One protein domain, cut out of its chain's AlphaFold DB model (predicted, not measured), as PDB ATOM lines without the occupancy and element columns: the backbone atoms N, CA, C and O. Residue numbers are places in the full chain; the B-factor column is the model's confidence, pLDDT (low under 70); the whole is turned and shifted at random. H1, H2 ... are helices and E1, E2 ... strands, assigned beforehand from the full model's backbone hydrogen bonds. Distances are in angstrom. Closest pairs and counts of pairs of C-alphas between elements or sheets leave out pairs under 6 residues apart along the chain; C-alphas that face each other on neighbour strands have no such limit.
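Overview. This is residues 4 to 52 and 65 to 89 of the 90 residues of the protein "Cupin fold metalloprotein, WbuC domain protein" of Leptospira borgpetersenii serovar Hardjo-bovis str. Sponselee (UniProt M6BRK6). One small sheet of three strands has a single short helix, H1, set crosswise over one of its faces, and a wide loop, residues 25 to 38, leads from edge strand E2 round to edge strand E3. Residues 73 to 78, just before H1, stick out. The printed part has 74 residues, under half of them in named elements, which run E1, E2, E3, H1; the class is mixed, helices and strands. The sheet's order is E2, E1, E3, all antiparallel. The whole is compact, with a radius of gyration of the C-alphas of 12.8 A, and spans 34 by 28 by 21 A.

Arrangement. E1, residues 5 to 11, and E2, residues 17 to 24, form a hairpin at 164 degrees, with N 8 and O 21 at 2.8 A, within hydrogen-bond range. E3, residues 39 to 44, is antiparallel to E1 at 159 degrees, with N 9 and O 41 at 3.0 A, within that range. E2 and E3 are apart. H1, residues 79 to 87, is on the sheet at a height of 10.1 A, over E3 and only just over E1, where 3 of its C-alphas fall. It runs across the strands, at 74 degrees to E3 on the local plane. The closest C-alphas of E3 and H1, those of Val 43 and Lys 87, are 6.4 A apart. In H1 every O i to N i+4 pair is within hydrogen-bond range.

Along the chain. E1 begins at C-alpha 5 (44.285, -19.975, 19.724) and measures 19.9 A. E2 measures 20.5 A and E3 17.4 A. H1, 12.3 A long, ends at C-alpha 87 (46.083, -8.440, 21.441).

Size, cuts and confidence. The C-alphas of Pro 28 and Ser 77, 36.7 A apart, are the farthest. The E2 to E3 link is long. Residues 53 to 64 are not printed; C-alphas 52 and 65 are 17.1 A apart across this cut. No printed residue is under 70 in pLDDT.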
ATOM      1  N   GLY A   4      45.951 -24.639  19.557       98.06
ATOM      2  CA  GLY A   4      45.980 -23.360  20.269       98.06
ATOM      3  C   GLY A   4      44.951 -22.355  19.750       98.06
ATOM      4  O   GLY A   4      43.958 -22.741  19.126       98.06
ATOM      5  N   SER A   5      45.215 -21.071  19.995       98.19
ATOM      6  CA  SER A   5      44.285 -19.975  19.724       98.19
ATOM      7  C   SER A   5      44.945 -18.796  19.018       98.19
ATOM      8  O   SER A   5      46.040 -18.365  19.395       98.19
ATOM      9  N   LEU A   6      44.238 -18.238  18.037       98.00
ATOM     10  CA  LEU A   6      44.621 -17.045  17.286       98.00
ATOM     11  C   LEU A   6      43.487 -16.022  17.311       98.00
ATOM     12  O   LEU A   6      42.322 -16.376  17.151       98.00
ATOM     13  N   GLY A   7      43.842 -14.752  17.448       98.25
ATOM     14  CA  GLY A   7      42.996 -13.648  17.029       98.25
ATOM     15  C   GLY A   7      43.267 -13.350  15.559       98.25
ATOM     16  O   GLY A   7      44.426 -13.237  15.167       98.25
ATOM     17  N   PHE A   8      42.231 -13.254  14.740       98.19
ATOM     18  CA  PHE A   8      42.323 -12.917  13.323       98.19
ATOM     19  C   PHE A   8      41.598 -11.595  13.086       98.19
ATOM     20  O   PHE A   8      40.467 -11.433  13.537       98.19
ATOM     21  N   ILE A   9      42.238 -10.647  12.409       98.50
ATOM     22  CA  ILE A   9      41.708  -9.289  12.229       98.50
ATOM     23  C   ILE A   9      41.692  -8.963  10.742       98.50
ATOM     24  O   ILE A   9      42.697  -9.179  10.068       98.50
ATOM     25  N   LEU A  10      40.568  -8.440  10.259       97.94
ATOM     26  CA  LEU A  10      40.383  -7.920   8.908       97.94
ATOM     27  C   LEU A  10      40.337  -6.395   8.998       97.94
ATOM     28  O   LEU A  10      39.707  -5.848   9.908       97.94
ATOM     29  N   PHE A  11      40.970  -5.719   8.050       97.81
ATOM     30  CA  PHE A  11      41.062  -4.264   8.011       97.81
ATOM     31  C   PHE A  11      40.455  -3.707   6.728       97.81
ATOM     32  O   PHE A  11      40.511  -4.337   5.671       97.81
ATOM     33  N   HIS A  12      39.935  -2.490   6.829       97.00
ATOM     34  CA  HIS A  12      39.725  -1.628   5.677       97.00
ATOM     35  C   HIS A  12      41.066  -1.081   5.158       97.00
ATOM     36  O   HIS A  12      42.086  -1.118   5.852       97.00
ATOM     37  N   ASP A  13      41.064  -0.521   3.946       95.88
ATOM     38  CA  ASP A  13      42.269   0.039   3.310       95.88
ATOM     39  C   ASP A  13      42.925   1.162   4.131       95.88
ATOM     40  O   ASP A  13      44.136   1.369   4.052       95.88
ATOM     41  N   ASP A  14      42.142   1.871   4.950       96.19
ATOM     42  CA  ASP A  14      42.609   2.944   5.835       96.19
ATOM     43  C   ASP A  14      43.181   2.450   7.177       96.19
ATOM     44  O   ASP A  14      43.625   3.259   7.994       96.19
ATOM     45  N   GLY A  15      43.180   1.136   7.410       96.31
ATOM     46  CA  GLY A  15      43.674   0.507   8.634       96.31
ATOM     47  C   GLY A  15      42.673   0.467   9.781       96.31
ATOM     48  O   GLY A  15      43.004  -0.034  10.859       96.31
ATOM     49  N   SER A  16      41.441   0.941   9.579       97.56
ATOM     50  CA  SER A  16      40.367   0.703  10.540       97.56
ATOM     51  C   SER A  16      39.968  -0.777  10.557       97.56
ATOM     52  O   SER A  16      40.023  -1.482   9.548       97.56
ATOM     53  N   ILE A  17      39.604  -1.276  11.739       98.00
ATOM     54  CA  ILE A  17      39.213  -2.676  11.925       98.00
ATOM     55  C   ILE A  17      37.852  -2.892  11.266       98.00
ATOM     56  O   ILE A  17      36.867  -2.272  11.667       98.00
ATOM     57  N   GLN A  18      37.804  -3.805  10.301       97.69
ATOM     58  CA  GLN A  18      36.567  -4.259   9.680       97.69
ATOM     59  C   GLN A  18      35.912  -5.349  10.540       97.69
ATOM     60  O   GLN A  18      34.751  -5.229  10.924       97.69
ATOM     61  N   GLU A  19      36.658  -6.408  10.867       97.69
ATOM     62  CA  GLU A  19      36.154  -7.575  11.603       97.69
ATOM     63  C   GLU A  19      37.248  -8.232  12.453       97.69
ATOM     64  O   GLU A  19      38.438  -8.158  12.142       97.69
ATOM     65  N   THR A  20      36.835  -8.938  13.508       98.25
ATOM     66  CA  THR A  20      37.718  -9.738  14.367       98.25
ATOM     67  C   THR A  20      37.129 -11.122  14.600       98.25
ATOM     68  O   THR A  20      35.951 -11.239  14.937       98.25
ATOM     69  N   HIS A  21      37.955 -12.162  14.515       97.94
ATOM     70  CA  HIS A  21      37.563 -13.557  14.721       97.94
ATOM     71  C   HIS A  21      38.515 -14.238  15.703       97.94
ATOM     72  O   HIS A  21      39.727 -14.233  15.504       97.94
ATOM     73  N   TYR A  22      37.980 -14.849  16.760       98.06
ATOM     74  CA  TYR A  22      38.763 -15.688  17.666       98.06
ATOM     75  C   TYR A  22      38.707 -17.142  17.196       98.06
ATOM     76  O   TYR A  22      37.645 -17.766  17.214       98.06
ATOM     77  N   LEU A  23      39.849 -17.683  16.775       98.19
ATOM     78  CA  LEU A  23      39.971 -19.047  16.271       98.19
ATOM     79  C   LEU A  23      40.644 -19.930  17.317       98.19
ATOM     80  O   LEU A  23      41.714 -19.589  17.819       98.19
ATOM     81  N   ASN A  24      40.062 -21.088  17.615       98.00
ATOM     82  CA  ASN A  24      40.562 -22.003  18.643       98.00
ATOM     83  C   ASN A  24      40.421 -23.460  18.176       98.00
ATOM     84  O   ASN A  24      39.378 -23.833  17.640       98.00
ATOM     85  N   SER A  25      41.461 -24.283  18.362       97.44
ATOM     86  CA  SER A  25      41.431 -25.709  17.992       97.44
ATOM     87  C   SER A  25      40.411 -26.544  18.772       97.44
ATOM     88  O   SER A  25      39.948 -27.555  18.255       97.44
ATOM     89  N   ASP A  26      40.055 -26.113  19.981       96.50
ATOM     90  CA  ASP A  26      39.103 -26.776  20.880       96.50
ATOM     91  C   ASP A  26      37.730 -26.072  20.895       96.50
ATOM     92  O   ASP A  26      36.812 -26.483  21.608       96.50
ATOM     93  N   GLY A  27      37.593 -24.976  20.141       92.56
ATOM     94  CA  GLY A  27      36.394 -24.143  20.086       92.56
ATOM     95  C   GLY A  27      35.491 -24.432  18.881       92.56
ATOM     96  O   GLY A  27      35.852 -25.183  17.976       92.56
ATOM     97  N   PRO A  28      34.307 -23.794  18.825       95.06
ATOM     98  CA  PRO A  28      33.365 -23.983  17.721       95.06
ATOM     99  C   PRO A  28      33.841 -23.342  16.407       95.06
ATOM    100  O   PRO A  28      33.405 -23.753  15.334       95.06
ATOM    101  N   VAL A  29      34.733 -22.346  16.485       96.56
ATOM    102  CA  VAL A  29      35.302 -21.642  15.331       96.56
ATOM    103  C   VAL A  29      36.781 -22.002  15.218       96.56
ATOM    104  O   VAL A  29      37.624 -21.503  15.960       96.56
ATOM    105  N   TYR A  30      37.094 -22.889  14.278       95.12
ATOM    106  CA  TYR A  30      38.451 -23.383  14.038       95.12
ATOM    107  C   TYR A  30      39.051 -22.855  12.729       95.12
ATOM    108  O   TYR A  30      40.213 -23.130  12.442       95.12
ATOM    109  N   GLY A  31      38.312 -22.096  11.924       96.00
ATOM    110  CA  GLY A  31      38.794 -21.529  10.667       96.00
ATOM    111  C   GLY A  31      37.819 -20.504  10.103       96.00
ATOM    112  O   GLY A  31      36.683 -20.414  10.565       96.00
ATOM    113  N   ILE A  32      38.291 -19.747   9.119       96.25
ATOM    114  CA  ILE A  32      37.524 -18.753   8.368       96.25
ATOM    115  C   ILE A  32      37.905 -18.850   6.892       96.25
ATOM    116  O   ILE A  32      38.969 -19.376   6.563       96.25
ATOM    117  N   ASP A  33      37.038 -18.324   6.038       95.38
ATOM    118  CA  ASP A  33      37.312 -18.071   4.628       95.38
ATOM    119  C   ASP A  33      37.237 -16.559   4.399       95.38
ATOM    120  O   ASP A  33      36.386 -15.891   4.993       95.38
ATOM    121  N   ILE A  34      38.141 -16.011   3.590       92.56
ATOM    122  CA  ILE A  34      38.227 -14.569   3.337       92.56
ATOM    123  C   ILE A  34      38.301 -14.294   1.841       92.56
ATOM    124  O   ILE A  34      38.894 -15.050   1.072       92.56
ATOM    125  N   ALA A  35      37.715 -13.175   1.422       91.25
ATOM    126  CA  ALA A  35      37.832 -12.730   0.043       91.25
ATOM    127  C   ALA A  35      39.270 -12.252  -0.261       91.25
ATOM    128  O   ALA A  35      39.959 -11.743   0.629       91.25
ATOM    129  N   PRO A  36      39.734 -12.384  -1.518       89.25
ATOM    130  CA  PRO A  36      41.024 -11.841  -1.929       89.25
ATOM    131  C   PRO A  36      41.048 -10.311  -1.812       89.25
ATOM    132  O   PRO A  36      40.025  -9.651  -1.982       89.25
ATOM    133  N   GLY A  37      42.238  -9.752  -1.578       89.25
ATOM    134  CA  GLY A  37      42.448  -8.301  -1.525       89.25
ATOM    135  C   GLY A  37      42.074  -7.640  -0.197       89.25
ATOM    136  O   GLY A  37      42.015  -6.420  -0.137       89.25
ATOM    137  N   ILE A  38      41.828  -8.418   0.860       93.31
ATOM    138  CA  ILE A  38      41.571  -7.890   2.205       93.31
ATOM    139  C   ILE A  38      42.869  -7.888   3.013       93.31
ATOM    140  O   ILE A  38      43.494  -8.940   3.190       93.31
ATOM    141  N   TYR A  39      43.241  -6.733   3.565       95.81
ATOM    142  CA  TYR A  39      44.299  -6.663   4.569       95.81
ATOM    143  C   TYR A  39      43.873  -7.394   5.838       95.81
ATOM    144  O   TYR A  39      42.791  -7.166   6.379       95.81
ATOM    145  N   HIS A  40      44.738  -8.266   6.340       96.31
ATOM    146  CA  HIS A  40      44.469  -9.028   7.548       96.31
ATOM    147  C   HIS A  40      45.755  -9.353   8.301       96.31
ATOM    148  O   HIS A  40      46.854  -9.315   7.748       96.31
ATOM    149  N   THR A  41      45.616  -9.675   9.583       96.38
ATOM    150  CA  THR A  41      46.730 -10.142  10.411       96.38
ATOM    151  C   THR A  41      46.270 -11.181  11.425       96.38
ATOM    152  O   THR A  41      45.075 -11.324  11.702       96.38
ATOM    153  N   LEU A  42      47.238 -11.904  11.987       97.00
ATOM    154  CA  LEU A  42      47.024 -12.915  13.013       97.00
ATOM    155  C   LEU A  42      47.793 -12.543  14.278       97.00
ATOM    156  O   LEU A  42      48.962 -12.164  14.234       97.00
ATOM    157  N   VAL A  43      47.151 -12.728  15.424       97.44
ATOM    158  CA  VAL A  43      47.738 -12.528  16.744       97.44
ATOM    159  C   VAL A  43      47.726 -13.857  17.484       97.44
ATOM    160  O   VAL A  43      46.667 -14.441  17.710       97.44
ATOM    161  N   CYS A  44      48.899 -14.344  17.887       97.62
ATOM    162  CA  CYS A  44      48.983 -15.541  18.722       97.62
ATOM    163  C   CYS A  44      48.489 -15.233  20.142       97.62
ATOM    164  O   CYS A  44      49.063 -14.374  20.817       97.62
ATOM    165  N   ILE A  45      47.424 -15.921  20.572       97.44
ATOM    166  CA  ILE A  45      46.790 -15.714  21.885       97.44
ATOM    167  C   ILE A  45      47.257 -16.761  22.894       97.44
ATOM    168  O   ILE A  45      47.571 -16.430  24.035       97.44
ATOM    169  N   SER A  46      47.320 -18.027  22.485       97.50
ATOM    170  CA  SER A  46      47.931 -19.076  23.303       97.50
ATOM    171  C   SER A  46      49.460 -18.988  23.257       97.50
ATOM    172  O   SER A  46      50.030 -18.326  22.394       97.50
ATOM    173  N   GLU A  47      50.133 -19.706  24.163       97.25
ATOM    174  CA  GLU A  47      51.604 -19.809  24.184       97.25
ATOM    175  C   GLU A  47      52.171 -20.246  22.826       97.25
ATOM    176  O   GLU A  47      53.171 -19.718  22.355       97.25
ATOM    177  N   ASN A  48      51.497 -21.201  22.183       97.19
ATOM    178  CA  ASN A  48      51.804 -21.663  20.839       97.19
ATOM    179  C   ASN A  48      50.501 -21.866  20.071       97.19
ATOM    180  O   ASN A  48      49.533 -22.394  20.632       97.19
ATOM    181  N   ALA A  49      50.498 -21.523  18.787       97.69
ATOM    182  CA  ALA A  49      49.387 -21.770  17.885       97.69
ATOM    183  C   ALA A  49      49.894 -22.350  16.562       97.69
ATOM    184  O   ALA A  49      50.946 -21.959  16.059       97.69
ATOM    185  N   ILE A  50      49.142 -23.293  16.004       97.81
ATOM    186  CA  ILE A  50      49.401 -23.870  14.685       97.81
ATOM    187  C   ILE A  50      48.137 -23.665  13.861       97.81
ATOM    188  O   ILE A  50      47.058 -24.140  14.227       97.81
ATOM    189  N   CYS A  51      48.267 -22.970  12.738       96.81
ATOM    190  CA  CYS A  51      47.212 -22.820  11.746       96.81
ATOM    191  C   CYS A  51      47.707 -23.282  10.374       96.81
ATOM    192  O   CYS A  51      48.899 -23.497  10.166       96.81
ATOM    193  N   PHE A  52      46.757 -23.489   9.472       96.25
ATOM    194  CA  PHE A  52      47.011 -23.805   8.078       96.25
ATOM    195  C   PHE A  52      46.246 -22.784   7.246       96.25
ATOM    196  O   PHE A  52      45.061 -22.568   7.503       96.25
ATOM    197  N   LYS A  65      53.074 -10.487  -0.639       70.50
ATOM    198  CA  LYS A  65      53.562  -9.853   0.601       70.50
ATOM    199  C   LYS A  65      53.520  -8.326   0.572       70.50
ATOM    200  O   LYS A  65      54.476  -7.671   0.987       70.50
ATOM    201  N   ASP A  66      52.409  -7.765   0.115       84.88
ATOM    202  CA  ASP A  66      52.166  -6.331   0.255       84.88
ATOM    203  C   ASP A  66      51.742  -6.007   1.692       84.88
ATOM    204  O   ASP A  66      50.659  -6.375   2.150       84.88
ATOM    205  N   PHE A  67      52.619  -5.318   2.421       90.44
ATOM    206  CA  PHE A  67      52.317  -4.827   3.762       90.44
ATOM    207  C   PHE A  67      51.526  -3.527   3.683       90.44
ATOM    208  O   PHE A  67      51.834  -2.638   2.888       90.44
ATOM    209  N   ALA A  68      50.514  -3.407   4.539       93.38
ATOM    210  CA  ALA A  68      49.717  -2.200   4.601       93.38
ATOM    211  C   ALA A  68      50.580  -1.011   5.077       93.38
ATOM    212  O   ALA A  68      51.272  -1.136   6.088       93.38
ATOM    213  N   PRO A  69      50.535   0.154   4.405       93.75
ATOM    214  CA  PRO A  69      51.428   1.280   4.698       93.75
ATOM    215  C   PRO A  69      51.167   1.935   6.061       93.75
ATOM    216  O   PRO A  69      51.999   2.694   6.550       93.75
ATOM    217  N   TRP A  70      50.002   1.675   6.658       95.12
ATOM    218  CA  TRP A  70      49.618   2.158   7.984       95.12
ATOM    219  C   TRP A  70      50.092   1.244   9.121       95.12
ATOM    220  O   TRP A  70      50.052   1.658  10.279       95.12
ATOM    221  N   ALA A  71      50.514   0.011   8.826       95.50
ATOM    222  CA  ALA A  71      51.015  -0.908   9.838       95.50
ATOM    223  C   ALA A  71      52.506  -0.639  10.090       95.50
ATOM    224  O   ALA A  71      53.262  -0.481   9.128       95.50
ATOM    225  N   PRO A  72      52.962  -0.621  11.357       96.31
ATOM    226  CA  PRO A  72      54.380  -0.490  11.646       96.31
ATOM    227  C   PRO A  72      55.143  -1.707  11.121       96.31
ATOM    228  O   PRO A  72      54.682  -2.850  11.202       96.31
ATOM    229  N   SER A  73      56.340  -1.460  10.607       94.25
ATOM    230  CA  SER A  73      57.273  -2.501  10.205       94.25
ATOM    231  C   SER A  73      57.843  -3.239  11.419       94.25
ATOM    232  O   SER A  73      57.862  -2.748  12.550       94.25
ATOM    233  N   GLU A  74      58.420  -4.414  11.176       91.25
ATOM    234  CA  GLU A  74      59.112  -5.191  12.211       91.25
ATOM    235  C   GLU A  74      60.316  -4.456  12.827       91.25
ATOM    236  O   GLU A  74      60.797  -4.830  13.901       91.25
ATOM    237  N   THR A  75      60.818  -3.410  12.167       95.56
ATOM    238  CA  THR A  75      61.942  -2.598  12.646       95.56
ATOM    239  C   THR A  75      61.517  -1.358  13.420       95.56
ATOM    240  O   THR A  75      62.350  -0.783  14.126       95.56
ATOM    241  N   ASP A  76      60.244  -0.970  13.349       96.81
ATOM    242  CA  ASP A  76      59.766   0.244  14.002       96.81
ATOM    243  C   ASP A  76      59.720   0.088  15.526       96.81
ATOM    244  O   ASP A  76      59.610  -1.011  16.088       96.81
ATOM    245  N   SER A  77      59.883   1.211  16.224       97.25
ATOM    246  CA  SER A  77      59.965   1.252  17.687       97.25
ATOM    247  C   SER A  77      58.614   1.019  18.367       97.25
ATOM    248  O   SER A  77      58.576   0.530  19.498       97.25
ATOM    249  N   ASP A  78      57.516   1.317  17.679       96.19
ATOM    250  CA  ASP A  78      56.135   1.188  18.142       96.19
ATOM    251  C   ASP A  78      55.504  -0.183  17.837       96.19
ATOM    252  O   ASP A  78      54.428  -0.481  18.355       96.19
ATOM    253  N   ARG A  79      56.190  -1.078  17.108       96.31
ATOM    254  CA  ARG A  79      55.687  -2.419  16.733       96.31
ATOM    255  C   ARG A  79      55.111  -3.233  17.898       96.31
ATOM    256  O   ARG A  79      54.108  -3.927  17.750       96.31
ATOM    257  N   ASN A  80      55.743  -3.157  19.074       96.69
ATOM    258  CA  ASN A  80      55.312  -3.906  20.256       96.69
ATOM    259  C   ASN A  80      54.047  -3.300  20.863       96.69
ATOM    260  O   ASN A  80      53.185  -4.035  21.336       96.69
ATOM    261  N   GLU A  81      53.939  -1.971  20.853       97.69
ATOM    262  CA  GLU A  81      52.740  -1.279  21.317       97.69
ATOM    263  C   GLU A  81      51.568  -1.580  20.382       97.69
ATOM    264  O   GLU A  81      50.501  -1.968  20.852       97.69
ATOM    265  N   TYR A  82      51.801  -1.535  19.069       97.12
ATOM    266  CA  TYR A  82      50.815  -1.932  18.070       97.12
ATOM    267  C   TYR A  82      50.346  -3.382  18.270       97.12
ATOM    268  O   TYR A  82      49.150  -3.630  18.426       97.12
ATOM    269  N   LEU A  83      51.268  -4.344  18.403       97.06
ATOM    270  CA  LEU A  83      50.919  -5.739  18.704       97.06
ATOM    271  C   LEU A  83      50.109  -5.873  20.004       97.06
ATOM    272  O   LEU A  83      49.154  -6.648  20.063       97.06
ATOM    273  N   ASN A  84      50.469  -5.134  21.056       97.31
ATOM    274  CA  ASN A  84      49.735  -5.156  22.320       97.31
ATOM    275  C   ASN A  84      48.322  -4.576  22.184       97.31
ATOM    276  O   ASN A  84      47.413  -5.047  22.867       97.31
ATOM    277  N   GLN A  85      48.115  -3.584  21.317       97.50
ATOM    278  CA  GLN A  85      46.783  -3.066  20.996       97.50
ATOM    279  C   GLN A  85      45.949  -4.114  20.258       97.50
ATOM    280  O   GLN A  85      44.817  -4.364  20.663       97.50
ATOM    281  N   LEU A  86      46.526  -4.801  19.266       98.06
ATOM    282  CA  LEU A  86      45.837  -5.883  18.554       98.06
ATOM    283  C   LEU A  86      45.475  -7.053  19.480       98.06
ATOM    284  O   LEU A  86      44.385  -7.608  19.379       98.06
ATOM    285  N   LYS A  87      46.356  -7.405  20.428       97.56
ATOM    286  CA  LYS A  87      46.083  -8.440  21.441       97.56
ATOM    287  C   LYS A  87      44.873  -8.121  22.312       97.56
ATOM    288  O   LYS A  87      44.163  -9.044  22.670       97.56
ATOM    289  N   LYS A  88      44.626  -6.848  22.641       97.75
ATOM    290  CA  LYS A  88      43.496  -6.425  23.494       97.75
ATOM    291  C   LYS A  88      42.126  -6.562  22.820       97.75
ATOM    292  O   LYS A  88      41.116  -6.339  23.481       97.75
ATOM    293  N   LEU A  89      42.084  -6.886  21.527       97.88
ATOM    294  CA  LEU A  89      40.842  -7.154  20.801       97.88
ATOM    295  C   LEU A  89      40.262  -8.547  21.111       97.88
ATOM    296  O   LEU A  89      39.130  -8.820  20.715       97.88
TER     297      LEU A  89